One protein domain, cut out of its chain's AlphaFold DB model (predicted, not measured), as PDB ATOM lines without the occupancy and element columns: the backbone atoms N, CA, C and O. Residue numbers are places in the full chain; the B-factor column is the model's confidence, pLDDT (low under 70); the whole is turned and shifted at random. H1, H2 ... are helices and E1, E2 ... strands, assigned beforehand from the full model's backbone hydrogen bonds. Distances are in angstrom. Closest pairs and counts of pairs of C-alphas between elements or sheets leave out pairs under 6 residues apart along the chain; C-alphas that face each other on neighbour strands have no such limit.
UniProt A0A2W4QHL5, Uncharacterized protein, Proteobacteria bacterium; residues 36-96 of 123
ATOM      1  N   ALA A  36     -24.175 -12.265  12.421       83.12
ATOM      2  CA  ALA A  36     -22.894 -12.954  12.336       83.12
ATOM      3  C   ALA A  36     -22.963 -14.117  11.346       83.12
ATOM      4  O   ALA A  36     -24.024 -14.711  11.140       83.12
ATOM      5  N   GLU A  37     -21.799 -14.455  10.800       83.06
ATOM      6  CA  GLU A  37     -21.589 -15.674  10.031       83.06
ATOM      7  C   GLU A  37     -21.960 -16.888  10.886       83.06
ATOM      8  O   GLU A  37     -21.499 -17.036  12.026       83.06
ATOM      9  N   ARG A  38     -22.821 -17.756  10.358       82.69
ATOM     10  CA  ARG A  38     -23.170 -19.000  11.037       82.69
ATOM     11  C   ARG A  38     -22.101 -20.059  10.750       82.69
ATOM     12  O   ARG A  38     -21.266 -19.918   9.866       82.69
ATOM     13  N   ALA A  39     -22.101 -21.137  11.534       80.12
ATOM     14  CA  ALA A  39     -21.147 -22.241  11.390       80.12
ATOM     15  C   ALA A  39     -21.168 -22.920  10.001       80.12
ATOM     16  O   ALA A  39     -20.229 -23.636   9.669       80.12
ATOM     17  N   ASP A  40     -22.224 -22.710   9.214       81.06
ATOM     18  CA  ASP A  40     -22.371 -23.164   7.828       81.06
ATOM     19  C   ASP A  40     -21.749 -22.196   6.800       81.06
ATOM     20  O   ASP A  40     -21.778 -22.485   5.608       81.06
ATOM     21  N   GLY A  41     -21.161 -21.079   7.245       82.06
ATOM     22  CA  GLY A  41     -20.588 -20.062   6.363       82.06
ATOM     23  C   GLY A  41     -21.644 -19.294   5.571       82.06
ATOM     24  O   GLY A  41     -21.336 -18.789   4.493       82.06
ATOM     25  N   THR A  42     -22.886 -19.268   6.069       83.19
ATOM     26  CA  THR A  42     -23.946 -18.425   5.521       83.19
ATOM     27  C   THR A  42     -24.341 -17.328   6.499       83.19
ATOM     28  O   THR A  42     -24.429 -17.530   7.720       83.19
ATOM     29  N   THR A  43     -24.675 -16.162   5.948       87.88
ATOM     30  CA  THR A  43     -25.316 -15.090   6.703       87.88
ATOM     31  C   THR A  43     -26.834 -15.142   6.529       87.88
ATOM     32  O   THR A  43     -27.373 -15.604   5.519       87.88
ATOM     33  N   VAL A  44     -27.566 -14.611   7.515       87.94
ATOM     34  CA  VAL A  44     -29.021 -14.412   7.377       87.94
ATOM     35  C   VAL A  44     -29.324 -13.500   6.184       87.94
ATOM     36  O   VAL A  44     -30.307 -13.724   5.484       87.94
ATOM     37  N   GLN A  45     -28.456 -12.524   5.910       88.75
ATOM     38  CA  GLN A  45     -28.608 -11.608   4.785       88.75
ATOM     39  C   GLN A  45     -28.554 -12.337   3.436       88.75
ATOM     40  O   GLN A  45     -29.361 -12.047   2.558       88.75
ATOM     41  N   ASP A  46     -27.668 -13.321   3.277       88.69
ATOM     42  CA  ASP A  46     -27.609 -14.125   2.051       88.69
ATOM     43  C   ASP A  46     -28.850 -14.997   1.877       88.69
ATOM     44  O   ASP A  46     -29.346 -15.146   0.764       88.69
ATOM     45  N   THR A  47     -29.417 -15.493   2.979       89.06
ATOM     46  CA  THR A  47     -30.688 -16.232   2.935       89.06
ATOM     47  C   THR A  47     -31.861 -15.328   2.539       89.06
ATOM     48  O   THR A  47     -32.767 -15.764   1.842       89.06
ATOM     49  N   LEU A  48     -31.867 -14.058   2.953       89.88
ATOM     50  CA  LEU A  48     -32.917 -13.110   2.561       89.88
ATOM     51  C   LEU A  48     -32.814 -12.698   1.087       89.88
ATOM     52  O   LEU A  48     -33.828 -12.425   0.450       89.88
ATOM     53  N   ARG A  49     -31.602 -12.693   0.524       91.12
ATOM     54  CA  ARG A  49     -31.344 -12.366  -0.887       91.12
ATOM     55  C   ARG A  49     -31.820 -13.429  -1.878       91.12
ATOM     56  O   ARG A  49     -31.892 -13.119  -3.063       91.12
ATOM     57  N   THR A  50     -32.134 -14.644  -1.423       92.69
ATOM     58  CA  THR A  50     -32.728 -15.711  -2.255       92.69
ATOM     59  C   THR A  50     -34.258 -15.644  -2.298       92.69
ATOM     60  O   THR A  50     -34.899 -16.509  -2.895       92.69
ATOM     61  N   ILE A  51     -34.867 -14.648  -1.648       92.75
ATOM     62  CA  ILE A  51     -36.316 -14.454  -1.651       92.75
ATOM     63  C   ILE A  51     -36.697 -13.574  -2.843       92.75
ATOM     64  O   ILE A  51     -36.347 -12.395  -2.907       92.75
ATOM     65  N   GLU A  52     -37.468 -14.136  -3.767       92.44
ATOM     66  CA  GLU A  52     -38.058 -13.412  -4.885       92.44
ATOM     67  C   GLU A  52     -39.379 -12.759  -4.471       92.44
ATOM     68  O   GLU A  52     -40.264 -13.403  -3.910       92.44
ATOM     69  N   VAL A  53     -39.542 -11.468  -4.768       91.38
ATOM     70  CA  VAL A  53     -40.795 -10.747  -4.506       91.38
ATOM     71  C   VAL A  53     -41.683 -10.793  -5.746       91.38
ATOM     72  O   VAL A  53     -41.336 -10.213  -6.787       91.38
ATOM     73  N   ALA A  54     -42.842 -11.440  -5.618       90.44
ATOM     74  CA  ALA A  54     -43.831 -11.545  -6.683       90.44
ATOM     75  C   ALA A  54     -44.434 -10.173  -7.048       90.44
ATOM     76  O   ALA A  54     -44.355  -9.200  -6.290       90.44
ATOM     77  N   SER A  55     -45.024 -10.079  -8.241       84.94
ATOM     78  CA  SER A  55     -45.740  -8.870  -8.660       84.94
ATOM     79  C   SER A  55     -47.014  -8.684  -7.838       84.94
ATOM     80  O   SER A  55     -47.762  -9.633  -7.619       84.94
ATOM     81  N   ILE A  56     -47.279  -7.445  -7.428       82.75
ATOM     82  CA  ILE A  56     -48.481  -7.067  -6.684       82.75
ATOM     83  C   ILE A  56     -49.473  -6.490  -7.696       82.75
ATOM     84  O   ILE A  56     -49.405  -5.305  -8.009       82.75
ATOM     85  N   SER A  57     -50.360  -7.321  -8.238       72.75
ATOM     86  CA  SER A  57     -51.325  -6.902  -9.274       72.75
ATOM     87  C   SER A  57     -52.736  -6.641  -8.723       72.75
ATOM     88  O   SER A  57     -53.608  -6.162  -9.439       72.75
ATOM     89  N   ASP A  58     -52.965  -6.921  -7.438       71.12
ATOM     90  CA  ASP A  58     -54.308  -6.954  -6.837       71.12
ATOM     91  C   ASP A  58     -54.830  -5.585  -6.356       71.12
ATOM     92  O   ASP A  58     -55.836  -5.519  -5.648       71.12
ATOM     93  N   ILE A  59     -54.177  -4.471  -6.719       73.69
ATOM     94  CA  ILE A  59     -54.573  -3.126  -6.266       73.69
ATOM     95  C   ILE A  59     -55.047  -2.256  -7.445       73.69
ATOM     96  O   ILE A  59     -54.271  -1.456  -7.983       73.69
ATOM     97  N   PRO A  60     -56.332  -2.348  -7.840       74.81
ATOM     98  CA  PRO A  60     -56.852  -1.593  -8.974       74.81
ATOM     99  C   PRO A  60     -56.700  -0.081  -8.756       74.81
ATOM    100  O   PRO A  60     -57.090   0.469  -7.726       74.81
ATOM    101  N   GLY A  61     -56.113   0.599  -9.744       78.62
ATOM    102  CA  GLY A  61     -55.888   2.049  -9.720       78.62
ATOM    103  C   GLY A  61     -54.668   2.508  -8.911       78.62
ATOM    104  O   GLY A  61     -54.422   3.712  -8.841       78.62
ATOM    105  N   GLN A  62     -53.884   1.589  -8.328       81.62
ATOM    106  CA  GLN A  62     -52.688   1.922  -7.537       81.62
ATOM    107  C   GLN A  62     -51.422   1.162  -7.977       81.62
ATOM    108  O   GLN A  62     -50.512   0.945  -7.179       81.62
ATOM    109  N   GLU A  63     -51.309   0.858  -9.271       85.75
ATOM    110  CA  GLU A  63     -50.146   0.202  -9.903       85.75
ATOM    111  C   GLU A  63     -48.799   0.831  -9.501       85.75
ATOM    112  O   GLU A  63     -47.814   0.158  -9.201       85.75
ATOM    113  N   ARG A  64     -48.755   2.168  -9.435       86.81
ATOM    114  CA  ARG A  64     -47.541   2.904  -9.066       86.81
ATOM    115  C   ARG A  64     -47.116   2.629  -7.624       86.81
ATOM    116  O   ARG A  64     -45.925   2.507  -7.349       86.81
ATOM    117  N   PHE A  65     -48.078   2.548  -6.707       86.81
ATOM    118  CA  PHE A  65     -47.805   2.209  -5.314       86.81
ATOM    119  C   PHE A  65     -47.302   0.769  -5.201       86.81
ATOM    120  O   PHE A  65     -46.292   0.536  -4.544       86.81
ATOM    121  N   ALA A  66     -47.954  -0.162  -5.899       87.94
ATOM    122  CA  ALA A  66     -47.563  -1.565  -5.945       87.94
ATOM    123  C   ALA A  66     -46.102  -1.744  -6.404       87.94
ATOM    124  O   ALA A  66     -45.316  -2.427  -5.748       87.94
ATOM    125  N   HIS A  67     -45.699  -1.034  -7.463       89.88
ATOM    126  CA  HIS A  67     -44.319  -1.039  -7.953       89.88
ATOM    127  C   HIS A  67     -43.315  -0.477  -6.930       89.88
ATOM    128  O   HIS A  67     -42.261  -1.073  -6.702       89.88
ATOM    129  N   TYR A  68     -43.620   0.656  -6.286       91.31
ATOM    130  CA  TYR A  68     -42.733   1.212  -5.257       91.31
ATOM    131  C   TYR A  68     -42.616   0.306  -4.035       91.31
ATOM    132  O   TYR A  68     -41.515   0.134  -3.516       91.31
ATOM    133  N   LEU A  69     -43.728  -0.286  -3.598       90.81
ATOM    134  CA  LEU A  69     -43.747  -1.204  -2.470       90.81
ATOM    135  C   LEU A  69     -42.881  -2.429  -2.757       90.81
ATOM    136  O   LEU A  69     -42.043  -2.787  -1.934       90.81
ATOM    137  N   ARG A  70     -43.025  -3.027  -3.945       91.44
ATOM    138  CA  ARG A  70     -42.180  -4.144  -4.369       91.44
ATOM    139  C   ARG A  70     -40.700  -3.767  -4.337       91.44
ATOM    140  O   ARG A  70     -39.907  -4.505  -3.764       91.44
ATOM    141  N   ASN A  71     -40.328  -2.622  -4.907       92.69
ATOM    142  CA  ASN A  71     -38.928  -2.195  -4.951       92.69
ATOM    143  C   ASN A  71     -38.341  -1.945  -3.556       92.69
ATOM    144  O   ASN A  71     -37.198  -2.318  -3.311       92.69
ATOM    145  N   GLU A  72     -39.114  -1.366  -2.636       93.69
ATOM    146  CA  GLU A  72     -38.684  -1.174  -1.244       93.69
ATOM    147  C   GLU A  72     -38.512  -2.514  -0.516       93.69
ATOM    148  O   GLU A  72     -37.536  -2.705   0.208       93.69
ATOM    149  N   VAL A  73     -39.422  -3.472  -0.726       93.31
ATOM    150  CA  VAL A  73     -39.302  -4.813  -0.132       93.31
ATOM    151  C   VAL A  73     -38.071  -5.532  -0.680       93.31
ATOM    152  O   VAL A  73     -37.279  -6.046   0.107       93.31
ATOM    153  N   VAL A  74     -37.858  -5.507  -2.000       92.94
ATOM    154  CA  VAL A  74     -36.649  -6.067  -2.626       92.94
ATOM    155  C   VAL A  74     -35.396  -5.419  -2.035       92.94
ATOM    156  O   VAL A  74     -34.488  -6.129  -1.613       92.94
ATOM    157  N   PHE A  75     -35.366  -4.089  -1.925       93.50
ATOM    158  CA  PHE A  75     -34.233  -3.371  -1.344       93.50
ATOM    159  C   PHE A  75     -33.971  -3.763   0.115       93.50
ATOM    160  O   PHE A  75     -32.818  -3.922   0.504       93.50
ATOM    161  N   ARG A  76     -35.012  -3.962   0.931       92.38
ATOM    162  CA  ARG A  76     -34.856  -4.399   2.328       92.38
ATOM    163  C   ARG A  76     -34.363  -5.834   2.463       92.38
ATOM    164  O   ARG A  76     -33.618  -6.115   3.397       92.38
ATOM    165  N   LEU A  77     -34.764  -6.717   1.553       92.19
ATOM    166  CA  LEU A  77     -34.306  -8.106   1.533       92.19
ATOM    167  C   LEU A  77     -32.848  -8.205   1.084       92.19
ATOM    168  O   LEU A  77     -32.069  -8.945   1.681       92.19
ATOM    169  N   THR A  78     -32.450  -7.424   0.077       91.69
ATOM    170  CA  THR A  78     -31.085  -7.489  -0.455       91.69
ATOM    171  C   THR A  78     -30.103  -6.542   0.231       91.69
ATOM    172  O   THR A  78     -28.889  -6.764   0.195       91.69
ATOM    173  N   GLY A  79     -30.595  -5.487   0.878       88.81
ATOM    174  CA  GLY A  79     -29.781  -4.396   1.415       88.81
ATOM    175  C   GLY A  79     -29.059  -3.591   0.329       88.81
ATOM    176  O   GLY A  79     -28.037  -2.975   0.616       88.81
ATOM    177  N   GLY A  80     -29.536  -3.641  -0.921       86.69
ATOM    178  CA  GLY A  80     -28.885  -3.015  -2.079       86.69
ATOM    179  C   GLY A  80     -27.820  -3.875  -2.769       86.69
ATOM    180  O   GLY A  80     -27.223  -3.425  -3.743       86.69
ATOM    181  N   ASN A  81     -27.593  -5.104  -2.300       86.19
ATOM    182  CA  ASN A  81     -26.749  -6.076  -2.994       86.19
ATOM    183  C   ASN A  81     -27.506  -6.745  -4.153       86.19
ATOM    184  O   ASN A  81     -28.732  -6.656  -4.251       86.19
ATOM    185  N   GLU A  82     -26.776  -7.455  -5.011       87.31
ATOM    186  CA  GLU A  82     -27.366  -8.250  -6.093       87.31
ATOM    187  C   GLU A  82     -28.270  -9.367  -5.537       87.31
ATOM    188  O   GLU A  82     -27.994  -9.919  -4.464       87.31
ATOM    189  N   ALA A  83     -29.353  -9.695  -6.240       84.81
ATOM    190  CA  ALA A  83     -30.203 -10.828  -5.885       84.81
ATOM    191  C   ALA A  83     -29.454 -12.151  -6.124       84.81
ATOM    192  O   ALA A  83     -28.681 -12.266  -7.072       84.81
ATOM    193  N   LEU A  84     -29.663 -13.131  -5.245       88.44
ATOM    194  CA  LEU A  84     -29.156 -14.494  -5.422       88.44
ATOM    195  C   LEU A  84     -30.211 -15.353  -6.136       88.44
ATOM    196  O   LEU A  84     -31.352 -14.925  -6.309       88.44
ATOM    197  N   GLU A  85     -29.828 -16.568  -6.533       90.75
ATOM    198  CA  GLU A  85     -30.749 -17.535  -7.145       90.75
ATOM    199  C   GLU A  85     -31.997 -17.733  -6.255       90.75
ATOM    200  O   GLU A  85     -31.850 -17.990  -5.049       90.75
ATOM    201  N   PRO A  86     -33.216 -17.600  -6.810       88.88
ATOM    202  CA  PRO A  86     -34.438 -17.590  -6.020       88.88
ATOM    203  C   PRO A  86     -34.759 -18.982  -5.460       88.88
ATOM    204  O   PRO A  86     -34.916 -19.953  -6.196       88.88
ATOM    205  N   GLN A  87     -34.883 -19.078  -4.135       92.38
ATOM    206  CA  GLN A  87     -35.279 -20.303  -3.422       92.38
ATOM    207  C   GLN A  87     -36.689 -20.209  -2.832       92.38
ATOM    208  O   GLN A  87     -37.336 -21.230  -2.600       92.38
ATOM    209  N   TYR A  88     -37.165 -18.988  -2.583       93.25
ATOM    210  CA  TYR A  88     -38.455 -18.714  -1.961       93.25
ATOM    211  C   TYR A  88     -39.172 -17.601  -2.715       93.25
ATOM    212  O   TYR A  88     -38.527 -16.685  -3.218       93.25
ATOM    213  N   ILE A  89     -40.504 -17.647  -2.733       92.06
ATOM    214  CA  ILE A  89     -41.343 -16.609  -3.338       92.06
ATOM    215  C   ILE A  89     -42.161 -15.941  -2.234       92.06
ATOM    216  O   ILE A  89     -42.834 -16.611  -1.451       92.06
ATOM    217  N   LEU A  90     -42.092 -14.613  -2.175       92.00
ATOM    218  CA  LEU A  90     -42.893 -13.775  -1.297       92.00
ATOM    219  C   LEU A  90     -44.046 -13.153  -2.088       92.00
ATOM    220  O   LEU A  90     -43.844 -12.245  -2.898       92.00
ATOM    221  N   GLU A  91     -45.257 -13.620  -1.803       91.69
ATOM    222  CA  GLU A  91     -46.498 -13.032  -2.301       91.69
ATOM    223  C   GLU A  91     -47.031 -11.995  -1.308       91.69
ATOM    224  O   GLU A  91     -47.112 -12.234  -0.100       91.69
ATOM    225  N   LEU A  92     -47.384 -10.816  -1.817       87.12
ATOM    226  CA  LEU A  92     -47.867  -9.697  -1.016       87.12
ATOM    227  C   LEU A  92     -49.303  -9.378  -1.428       87.12
ATOM    228  O   LEU A  92     -49.541  -8.949  -2.554       87.12
ATOM    229  N   SER A  93     -50.241  -9.533  -0.491       85.06
ATOM    230  CA  SER A  93     -51.652  -9.174  -0.669       85.06
ATOM    231  C   SER A  93     -52.036  -8.080   0.336       85.06
ATOM    232  O   SER A  93     -52.267  -8.363   1.516       85.06
ATOM    233  N   PRO A  94     -52.022  -6.796  -0.067       76.44
ATOM    234  CA  PRO A  94     -52.378  -5.700   0.823       76.44
ATOM    235  C   PRO A  94     -53.873  -5.724   1.149       76.44
ATOM    236  O   PRO A  94     -54.711  -5.666   0.255       76.44
ATOM    237  N   ALA A  95     -54.215  -5.731   2.439       74.56
ATOM    238  CA  ALA A  95     -55.612  -5.743   2.891       74.56
ATOM    239  C   ALA A  95     -56.368  -4.421   2.626       74.56
ATOM    240  O   ALA A  95     -57.592  -4.369   2.730       74.56
ATOM    241  N   GLY A  96     -55.652  -3.341   2.307       68.50
ATOM    242  CA  GLY A  96     -56.212  -2.022   2.027       68.50
ATOM    243  C   GLY A  96     -55.168  -0.921   2.188       68.50
ATOM    244  O   GLY A  96     -54.127  -1.120   2.814       68.50
TER     245      GLY A  96
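Overview. This is residues 36 to 96 of the 123 residues of an uncharacterized protein of Proteobacteria bacterium (UniProt A0A2W4QHL5). A long helix, H2, lies beside a small ribbon of two parallel strands, with E1 between H2 and E2; the short helix H1 sits at one end, and residues 38 to 43 stick out beyond it. The printed part has 61 residues, with two named helices and two named strands in the order H1, E1, H2, E2. The class is mixed, helices and strands, yet only 27 residues are in named elements, under half. The whole is loose, with a radius of gyration of the C-alphas of 13.7 A and spans of 47 by 19 by 18 A.

Arrangement. H1, residues 44 to 48, touches H2, residues 63 to 78, with residues 77 to 78 of H2 alone; the closest C-alphas, of Leu 48 and Leu 77, are 5.3 A apart. E1, residues 51 to 53, comes closest to H2 at the C-alphas of Val 53 and Val 74, 6.5 A apart. E2, residues 88 to 90, is the parallel neighbour of E1, at 33 degrees between directions. N 52 and O 88 are 2.8 A apart, within hydrogen-bond range. E1, H2 and E2 form a strand-helix-strand unit, two parallel neighbour strands with a helix between them along the chain. H1 and E2 are apart. Every O i to N i+4 pair is within hydrogen-bond range in H1 and H2.

Along the chain. H1 begins at C-alpha 44, (-29.021, -14.412, 7.377), and is 6.3 A long. E1 measures 6.5 A. H2 runs 22.6 A from C-alpha 63, (-50.146, 0.202, -9.903). E2 measures 6.7 A and ends at C-alpha 90, (-42.893, -13.775, -1.297).

Size, cuts and confidence. The two C-alphas farthest apart, of Ala 39 and Gly 61, are 47.4 A apart. The printed part has no cut and no long link. Its mean pLDDT is 86.7, and residue 96 is under 70.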